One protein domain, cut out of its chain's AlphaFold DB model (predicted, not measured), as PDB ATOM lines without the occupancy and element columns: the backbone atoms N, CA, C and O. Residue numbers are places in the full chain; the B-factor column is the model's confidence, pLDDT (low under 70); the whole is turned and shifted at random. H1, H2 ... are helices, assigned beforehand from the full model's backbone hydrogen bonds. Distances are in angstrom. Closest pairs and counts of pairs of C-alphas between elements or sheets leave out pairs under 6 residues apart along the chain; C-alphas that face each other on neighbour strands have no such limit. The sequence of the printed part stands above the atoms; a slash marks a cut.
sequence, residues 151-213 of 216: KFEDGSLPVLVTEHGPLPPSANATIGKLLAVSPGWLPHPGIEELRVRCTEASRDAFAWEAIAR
ATOM      1  N   LYS A 151      73.608 101.719 118.069       86.25
ATOM      2  CA  LYS A 151      72.351 100.946 118.127       86.25
ATOM      3  C   LYS A 151      71.279 101.340 117.099       86.25
ATOM      4  O   LYS A 151      70.424 100.539 116.743       86.25
ATOM      5  N   PHE A 152      71.292 102.591 116.636       89.81
ATOM      6  CA  PHE A 152      70.385 103.035 115.575       89.81
ATOM      7  C   PHE A 152      70.830 102.541 114.188       89.81
ATOM      8  O   PHE A 152      70.029 102.554 113.259       89.81
ATOM      9  N   GLU A 153      72.078 102.093 114.043       88.25
ATOM     10  CA  GLU A 153      72.679 101.656 112.779       88.25
ATOM     11  C   GLU A 153      72.852 100.133 112.702       88.25
ATOM     12  O   GLU A 153      72.735  99.559 111.622       88.25
ATOM     13  N   ASP A 154      73.084  99.465 113.835       86.81
ATOM     14  CA  ASP A 154      73.357  98.021 113.901       86.81
ATOM     15  C   ASP A 154      72.107  97.122 113.800       86.81
ATOM     16  O   ASP A 154      72.221  95.896 113.770       86.81
ATOM     17  N   GLY A 155      70.911  97.716 113.732       81.44
ATOM     18  CA  GLY A 155      69.644  96.990 113.621       81.44
ATOM     19  C   GLY A 155      69.168  96.327 114.918       81.44
ATOM     20  O   GLY A 155      68.240  95.523 114.870       81.44
ATOM     21  N   SER A 156      69.765  96.652 116.069       85.81
ATOM     22  CA  SER A 156      69.378  96.095 117.376       85.81
ATOM     23  C   SER A 156      68.064  96.651 117.933       85.81
ATOM     24  O   SER A 156      67.468  96.038 118.821       85.81
ATOM     25  N   LEU A 157      67.604  97.803 117.434       90.69
ATOM     26  CA  LEU A 157      66.346  98.408 117.864       90.69
ATOM     27  C   LEU A 157      65.126  97.679 117.275       90.69
ATOM     28  O   LEU A 157      65.151  97.293 116.100       90.69
ATOM     29  N   PRO A 158      64.028  97.554 118.046       91.81
ATOM     30  CA  PRO A 158      62.750  97.065 117.545       91.81
ATOM     31  C   PRO A 158      62.297  97.814 116.291       91.81
ATOM     32  O   PRO A 158      62.591  98.990 116.108       91.81
ATOM     33  N   VAL A 159      61.557  97.138 115.418       92.56
ATOM     34  CA  VAL A 159      61.068  97.744 114.179       92.56
ATOM     35  C   VAL A 159      59.737  98.449 114.429       92.56
ATOM     36  O   VAL A 159      58.811  97.861 114.989       92.56
ATOM     37  N   LEU A 160      59.620  99.696 113.971       95.25
ATOM     38  CA  LEU A 160      58.345 100.411 113.951       95.25
ATOM     39  C   LEU A 160      57.392  99.780 112.929       95.25
ATOM     40  O   LEU A 160      57.781  99.487 111.797       95.25
ATOM     41  N   VAL A 161      56.131  99.598 113.315       96.62
ATOM     42  CA  VAL A 161      55.118  98.931 112.489       96.62
ATOM     43  C   VAL A 161      54.027  99.919 112.126       96.62
ATOM     44  O   VAL A 161      53.437 100.525 113.011       96.62
ATOM     45  N   THR A 162      53.749 100.065 110.833       96.00
ATOM     46  CA  THR A 162      52.643 100.874 110.302       96.00
ATOM     47  C   THR A 162      51.442 100.000 109.948       96.00
ATOM     48  O   THR A 162      51.528  98.772 109.971       96.00
ATOM     49  N   GLU A 163      50.337 100.619 109.535       91.62
ATOM     50  CA  GLU A 163      49.193  99.913 108.936       91.62
ATOM     51  C   GLU A 163      49.562  99.089 107.684       91.62
ATOM     52  O   GLU A 163      48.898  98.106 107.369       91.62
ATOM     53  N   HIS A 164      50.650  99.450 106.995       92.94
ATOM     54  CA  HIS A 164      51.158  98.738 105.818       92.94
ATOM     55  C   HIS A 164      52.250  97.713 106.155       92.94
ATOM     56  O   HIS A 164      52.842  97.125 105.251       92.94
ATOM     57  N   GLY A 165      52.525  97.495 107.443       94.62
ATOM     58  CA  GLY A 165      53.542  96.565 107.920       94.62
ATOM     59  C   GLY A 165      54.795  97.238 108.494       94.62
ATOM     60  O   GLY A 165      54.816  98.456 108.717       94.62
ATOM     61  N   PRO A 166      55.827  96.432 108.809       95.75
ATOM     62  CA  PRO A 166      57.053  96.896 109.449       95.75
ATOM     63  C   PRO A 166      57.880  97.797 108.525       95.75
ATOM     64  O   PRO A 166      58.033  97.512 107.337       95.75
ATOM     65  N   LEU A 167      58.457  98.861 109.084       94.06
ATOM     66  CA  LEU A 167      59.469  99.661 108.398       94.06
ATOM     67  C   LEU A 167      60.754  98.839 108.182       94.06
ATOM     68  O   LEU A 167      61.035  97.909 108.940       94.06
ATOM     69  N   PRO A 168      61.572  99.155 107.167       91.88
ATOM     70  CA  PRO A 168      62.858  98.487 107.011       91.88
ATOM     71  C   PRO A 168      63.772  98.806 108.211       91.88
ATOM     72  O   PRO A 168      63.805  99.960 108.637       91.88
ATOM     73  N   PRO A 169      64.575  97.850 108.723       87.00
ATOM     74  CA  PRO A 169      65.501  98.109 109.834       87.00
ATOM     75  C   PRO A 169      66.478  99.266 109.573       87.00
ATOM     76  O   PRO A 169      66.861  99.981 110.494       87.00
ATOM     77  N   SER A 170      66.826  99.508 108.304       88.25
ATOM     78  CA  SER A 170      67.653 100.647 107.887       88.25
ATOM     79  C   SER A 170      67.017 102.016 108.172       88.25
ATOM     80  O   SER A 170      67.733 103.017 108.210       88.25
ATOM     81  N   ALA A 171      65.703 102.088 108.415       92.00
ATOM     82  CA  ALA A 171      65.023 103.317 108.812       92.00
ATOM     83  C   ALA A 171      65.480 103.820 110.191       92.00
ATOM     84  O   ALA A 171      65.442 105.026 110.431       92.00
ATOM     85  N   ASN A 172      65.959 102.932 111.071       92.25
ATOM     86  CA  ASN A 172      66.367 103.280 112.434       92.25
ATOM     87  C   ASN A 172      67.468 104.349 112.458       92.25
ATOM     88  O   ASN A 172      67.403 105.265 113.276       92.25
ATOM     89  N   ALA A 173      68.413 104.312 111.514       91.25
ATOM     90  CA  ALA A 173      69.475 105.311 111.424       91.25
ATOM     91  C   ALA A 173      68.915 106.708 111.106       91.25
ATOM     92  O   ALA A 173      69.306 107.705 111.713       91.25
ATOM     93  N   THR A 174      67.955 106.787 110.181       91.50
ATOM     94  CA  THR A 174      67.273 108.042 109.832       91.50
ATOM     95  C   THR A 174      66.426 108.548 110.995       91.50
ATOM     96  O   THR A 174      66.490 109.728 111.331       91.50
ATOM     97  N   ILE A 175      65.682 107.657 111.653       92.12
ATOM     98  CA  ILE A 175      64.861 107.983 112.825       92.12
ATOM     99  C   ILE A 175      65.738 108.526 113.955       92.12
ATOM    100  O   ILE A 175      65.409 109.557 114.529       92.12
ATOM    101  N   GLY A 176      66.882 107.894 114.229       90.94
ATOM    102  CA  GLY A 176      67.836 108.362 115.234       90.94
ATOM    103  C   GLY A 176      68.333 109.781 114.954       90.94
ATOM    104  O   GLY A 176      68.371 110.607 115.864       90.94
ATOM    105  N   LYS A 177      68.651 110.096 113.691       91.19
ATOM    106  CA  LYS A 177      69.090 111.446 113.290       91.19
ATOM    107  C   LYS A 177      67.975 112.469 113.460       91.19
ATOM    108  O   LYS A 177      68.233 113.551 113.973       91.19
ATOM    109  N   LEU A 178      66.750 112.123 113.061       90.94
ATOM    110  CA  LEU A 178      65.587 112.997 113.220       90.94
ATOM    111  C   LEU A 178      65.251 113.234 114.697       90.94
ATOM    112  O   LEU A 178      65.002 114.372 115.076       90.94
ATOM    113  N   LEU A 179      65.306 112.203 115.543       89.38
ATOM    114  CA  LEU A 179      65.104 112.339 116.990       89.38
ATOM    115  C   LEU A 179      66.153 113.256 117.626       89.38
ATOM    116  O   LEU A 179      65.805 114.093 118.452       89.38
ATOM    117  N   ALA A 180      67.417 113.155 117.205       85.75
ATOM    118  CA  ALA A 180      68.499 113.993 117.717       85.75
ATOM    119  C   ALA A 180      68.343 115.492 117.388       85.75
ATOM    120  O   ALA A 180      68.970 116.321 118.040       85.75
ATOM    121  N   VAL A 181      67.519 115.849 116.396       85.44
ATOM    122  CA  VAL A 181      67.280 117.243 115.966       85.44
ATOM    123  C   VAL A 181      65.835 117.702 116.186       85.44
ATOM    124  O   VAL A 181      65.469 118.797 115.770       85.44
ATOM    125  N   SER A 182      65.008 116.873 116.828       88.00
ATOM    126  CA  SER A 182      63.572 117.083 117.021       88.00
ATOM    127  C   SER A 182      63.265 117.284 118.509       88.00
ATOM    128  O   SER A 182      62.795 116.349 119.165       88.00
ATOM    129  N   PRO A 183      63.526 118.475 119.076       84.06
ATOM    130  CA  PRO A 183      63.212 118.734 120.474       84.06
ATOM    131  C   PRO A 183      61.704 118.617 120.724       84.06
ATOM    132  O   PRO A 183      60.888 118.912 119.853       84.06
ATOM    133  N   GLY A 184      61.313 118.235 121.943       83.75
ATOM    134  CA  GLY A 184      59.904 117.969 122.267       83.75
ATOM    135  C   GLY A 184      58.960 119.165 122.079       83.75
ATOM    136  O   GLY A 184      57.774 118.974 121.833       83.75
ATOM    137  N   TRP A 185      59.475 120.395 122.157       85.81
ATOM    138  CA  TRP A 185      58.704 121.626 121.937       85.81
ATOM    139  C   TRP A 185      58.587 122.024 120.455       85.81
ATOM    140  O   TRP A 185      57.767 122.876 120.121       85.81
ATOM    141  N   LEU A 186      59.378 121.418 119.564       87.19
ATOM    142  CA  LEU A 186      59.266 121.579 118.112       87.19
ATOM    143  C   LEU A 186      59.548 120.234 117.423       87.19
ATOM    144  O   LEU A 186      60.634 120.040 116.867       87.19
ATOM    145  N   PRO A 187      58.588 119.290 117.472       88.31
ATOM    146  CA  PRO A 187      58.754 117.993 116.839       88.31
ATOM    147  C   PRO A 187      58.930 118.126 115.324       88.31
ATOM    148  O   PRO A 187      58.182 118.842 114.653       88.31
ATOM    149  N   HIS A 188      59.897 117.403 114.765       91.31
ATOM    150  CA  HIS A 188      60.079 117.334 113.321       91.31
ATOM    151  C   HIS A 188      58.861 116.641 112.675       91.31
ATOM    152  O   HIS A 188      58.436 115.595 113.175       91.31
ATOM    153  N   PRO A 189      58.327 117.129 111.534       91.81
ATOM    154  CA  PRO A 189      57.134 116.550 110.904       91.81
ATOM    155  C   PRO A 189      57.231 115.043 110.633       91.81
ATOM    156  O   PRO A 189      56.269 114.313 110.834       91.81
ATOM    157  N   GLY A 190      58.415 114.555 110.251       91.25
ATOM    158  CA  GLY A 190      58.656 113.118 110.074       91.25
ATOM    159  C   GLY A 190      58.531 112.296 111.365       91.25
ATOM    160  O   GLY A 190      58.101 111.150 111.314       91.25
ATOM    161  N   ILE A 191      58.854 112.867 112.533       92.25
ATOM    162  CA  ILE A 191      58.638 112.201 113.828       92.25
ATOM    163  C   ILE A 191      57.146 112.181 114.172       92.25
ATOM    164  O   ILE A 191      56.636 111.154 114.621       92.25
ATOM    165  N   GLU A 192      56.425 113.268 113.895       91.56
ATOM    166  CA  GLU A 192      54.967 113.305 114.054       91.56
ATOM    167  C   GLU A 192      54.261 112.305 113.135       91.56
ATOM    168  O   GLU A 192      53.333 111.622 113.562       91.56
ATOM    169  N   GLU A 193      54.736 112.142 111.902       92.25
ATOM    170  CA  GLU A 193      54.204 111.134 110.990       92.25
ATOM    171  C   GLU A 193      54.388 109.715 111.551       92.25
ATOM    172  O   GLU A 193      53.437 108.934 111.558       92.25
ATOM    173  N   LEU A 194      55.562 109.391 112.102       92.19
ATOM    174  CA  LEU A 194      55.787 108.110 112.784       92.19
ATOM    175  C   LEU A 194      54.872 107.953 114.003       92.19
ATOM    176  O   LEU A 194      54.327 106.875 114.239       92.19
ATOM    177  N   ARG A 195      54.649 109.030 114.765       92.31
ATOM    178  CA  ARG A 195      53.725 109.030 115.904       92.31
ATOM    179  C   ARG A 195      52.282 108.744 115.470       92.31
ATOM    180  O   ARG A 195      51.541 108.117 116.221       92.31
ATOM    181  N   VAL A 196      51.862 109.200 114.297       94.06
ATOM    182  CA  VAL A 196      50.492 108.995 113.804       94.06
ATOM    183  C   VAL A 196      50.331 107.639 113.115       94.06
ATOM    184  O   VAL A 196      49.313 106.978 113.304       94.06
ATOM    185  N   ARG A 197      51.318 107.219 112.320       94.94
ATOM    186  CA  ARG A 197      51.199 106.062 111.418       94.94
ATOM    187  C   ARG A 197      51.686 104.748 112.017       94.94
ATOM    188  O   ARG A 197      51.297 103.692 111.519       94.94
ATOM    189  N   CYS A 198      52.543 104.786 113.038       95.75
ATOM    190  CA  CYS A 198      53.035 103.575 113.688       95.75
ATOM    191  C   CYS A 198      52.150 103.147 114.862       95.75
ATOM    192  O   CYS A 198      51.631 103.973 115.614       95.75
ATOM    193  N   THR A 199      52.021 101.836 115.058       95.88
ATOM    194  CA  THR A 199      51.265 101.264 116.175       95.88
ATOM    195  C   THR A 199      51.893 101.663 117.508       95.88
ATOM    196  O   THR A 199      53.117 101.740 117.635       95.88
ATOM    197  N   GLU A 200      51.062 101.893 118.522       93.62
ATOM    198  CA  GLU A 200      51.498 102.208 119.889       93.62
ATOM    199  C   GLU A 200      52.490 101.174 120.433       93.62
ATOM    200  O   GLU A 200      53.612 101.535 120.768       93.62
ATOM    201  N   ALA A 201      52.158  99.882 120.348       94.06
ATOM    202  CA  ALA A 201      53.028  98.804 120.817       94.06
ATOM    203  C   ALA A 201      54.429  98.807 120.169       94.06
ATOM    204  O   ALA A 201      55.423  98.556 120.849       94.06
ATOM    205  N   SER A 202      54.531  99.101 118.864       95.12
ATOM    206  CA  SER A 202      55.841  99.162 118.195       95.12
ATOM    207  C   SER A 202      56.653 100.391 118.611       95.12
ATOM    208  O   SER A 202      57.871 100.295 118.761       95.12
ATOM    209  N   ARG A 203      55.987 101.531 118.851       94.19
ATOM    210  CA  ARG A 203      56.629 102.761 119.335       94.19
ATOM    211  C   ARG A 203      57.126 102.614 120.765       94.19
ATOM    212  O   ARG A 203      58.245 103.033 121.035       94.19
ATOM    213  N   ASP A 204      56.349 101.984 121.640       92.38
ATOM    214  CA  ASP A 204      56.735 101.754 123.034       92.38
ATOM    215  C   ASP A 204      57.965 100.848 123.128       92.38
ATOM    216  O   ASP A 204      58.932 101.178 123.814       92.38
ATOM    217  N   ALA A 205      57.972  99.742 122.373       91.62
ATOM    218  CA  ALA A 205      59.125  98.850 122.298       91.62
ATOM    219  C   ALA A 205      60.372  99.576 121.763       91.62
ATOM    220  O   ALA A 205      61.454  99.468 122.345       91.62
ATOM    221  N   PHE A 206      60.218 100.350 120.682       92.12
ATOM    222  CA  PHE A 206      61.300 101.156 120.115       92.12
ATOM    223  C   PHE A 206      61.844 102.172 121.127       92.12
ATOM    224  O   PHE A 206      63.053 102.238 121.342       92.12
ATOM    225  N   ALA A 207      60.965 102.952 121.765       89.75
ATOM    226  CA  ALA A 207      61.334 103.997 122.715       89.75
ATOM    227  C   ALA A 207      62.045 103.418 123.943       89.75
ATOM    228  O   ALA A 207      63.066 103.958 124.372       89.75
ATOM    229  N   TRP A 208      61.552 102.294 124.471       87.88
ATOM    230  CA  TRP A 208      62.173 101.613 125.600       87.88
ATOM    231  C   TRP A 208      63.621 101.219 125.294       87.88
ATOM    232  O   TRP A 208      64.518 101.600 126.037       87.88
ATOM    233  N   GLU A 209      63.892 100.553 124.171       88.81
ATOM    234  CA  GLU A 209      65.262 100.157 123.794       88.81
ATOM    235  C   GLU A 209      66.144 101.356 123.385       88.81
ATOM    236  O   GLU A 209      67.359 101.396 123.642       88.81
ATOM    237  N   ALA A 210      65.537 102.394 122.804       84.81
ATOM    238  CA  ALA A 210      66.219 103.643 122.489       84.81
ATOM    239  C   ALA A 210      66.697 104.383 123.755       84.81
ATOM    240  O   ALA A 210      67.755 105.013 123.714       84.81
ATOM    241  N   ILE A 211      66.003 104.247 124.889       81.00
ATOM    242  CA  ILE A 211      66.362 104.885 126.168       81.00
ATOM    243  C   ILE A 211      67.193 103.953 127.066       81.00
ATOM    244  O   ILE A 211      68.222 104.362 127.598       81.00
ATOM    245  N   ALA A 212      66.770 102.698 127.234       61.69
ATOM    246  CA  ALA A 212      67.153 101.830 128.353       61.69
ATOM    247  C   ALA A 212      68.574 101.243 128.296       61.69
ATOM    248  O   ALA A 212      69.025 100.645 129.272       61.69
ATOM    249  N   ARG A 213      69.306 101.410 127.189       52.19
ATOM    250  CA  ARG A 213      70.691 100.927 127.065       52.19
ATOM    251  C   ARG A 213      71.683 102.084 126.964       52.19
ATOM    252  O   ARG A 213      71.851 102.611 125.857       52.19
TER     253      ARG A 213
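What this domain is: This is residues 151 to 213 of the 216 residues of an uncharacterized protein of Polyangiaceae bacterium (UniProt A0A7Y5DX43). A long loop, residues 151 to 170, folds back on itself and, with H3, lies across the open end of a V made by H1 and H2. The printed part has 63 residues with three named helices, in the order H1, H2, H3, and no named strand: all helix. It is compact, radius of gyration of the C-alphas 11.0 A, and rounded, spanning 27 by 26 by 19 A.

How they stand to each other: Residues 161 to 162 pair antiparallel with residues 165 to 166. H1, residues 171 to 180, touches H2, residues 189 to 197, opposite ways at a steep tilt of 56 degrees; their closest C-alphas, of Leu 178 and Ile 191, are 7.0 A apart. H3, residues 200 to 212, is close to H2 but not clearly touching: the closest C-alphas, of Arg 195 and Arg 203, are 7.7 A apart. H1 and H3 are apart. In H1, H2 and H3 every O i to N i+4 pair is within hydrogen-bond range.

Where its parts are: H1 begins at C-alpha 171 (65.023, 103.317, 108.812) and measures 14.3 A, H2 12.1 A. H3, 17.8 A, ends at C-alpha 212 (67.153, 101.830, 128.353).

The domain as a whole: The C-alphas farthest apart, of Gly 165 and Trp 185, are 29.2 A apart. The printed part has no cut, and no link between helices is long. Residues 212 to 213 are under 70 in pLDDT.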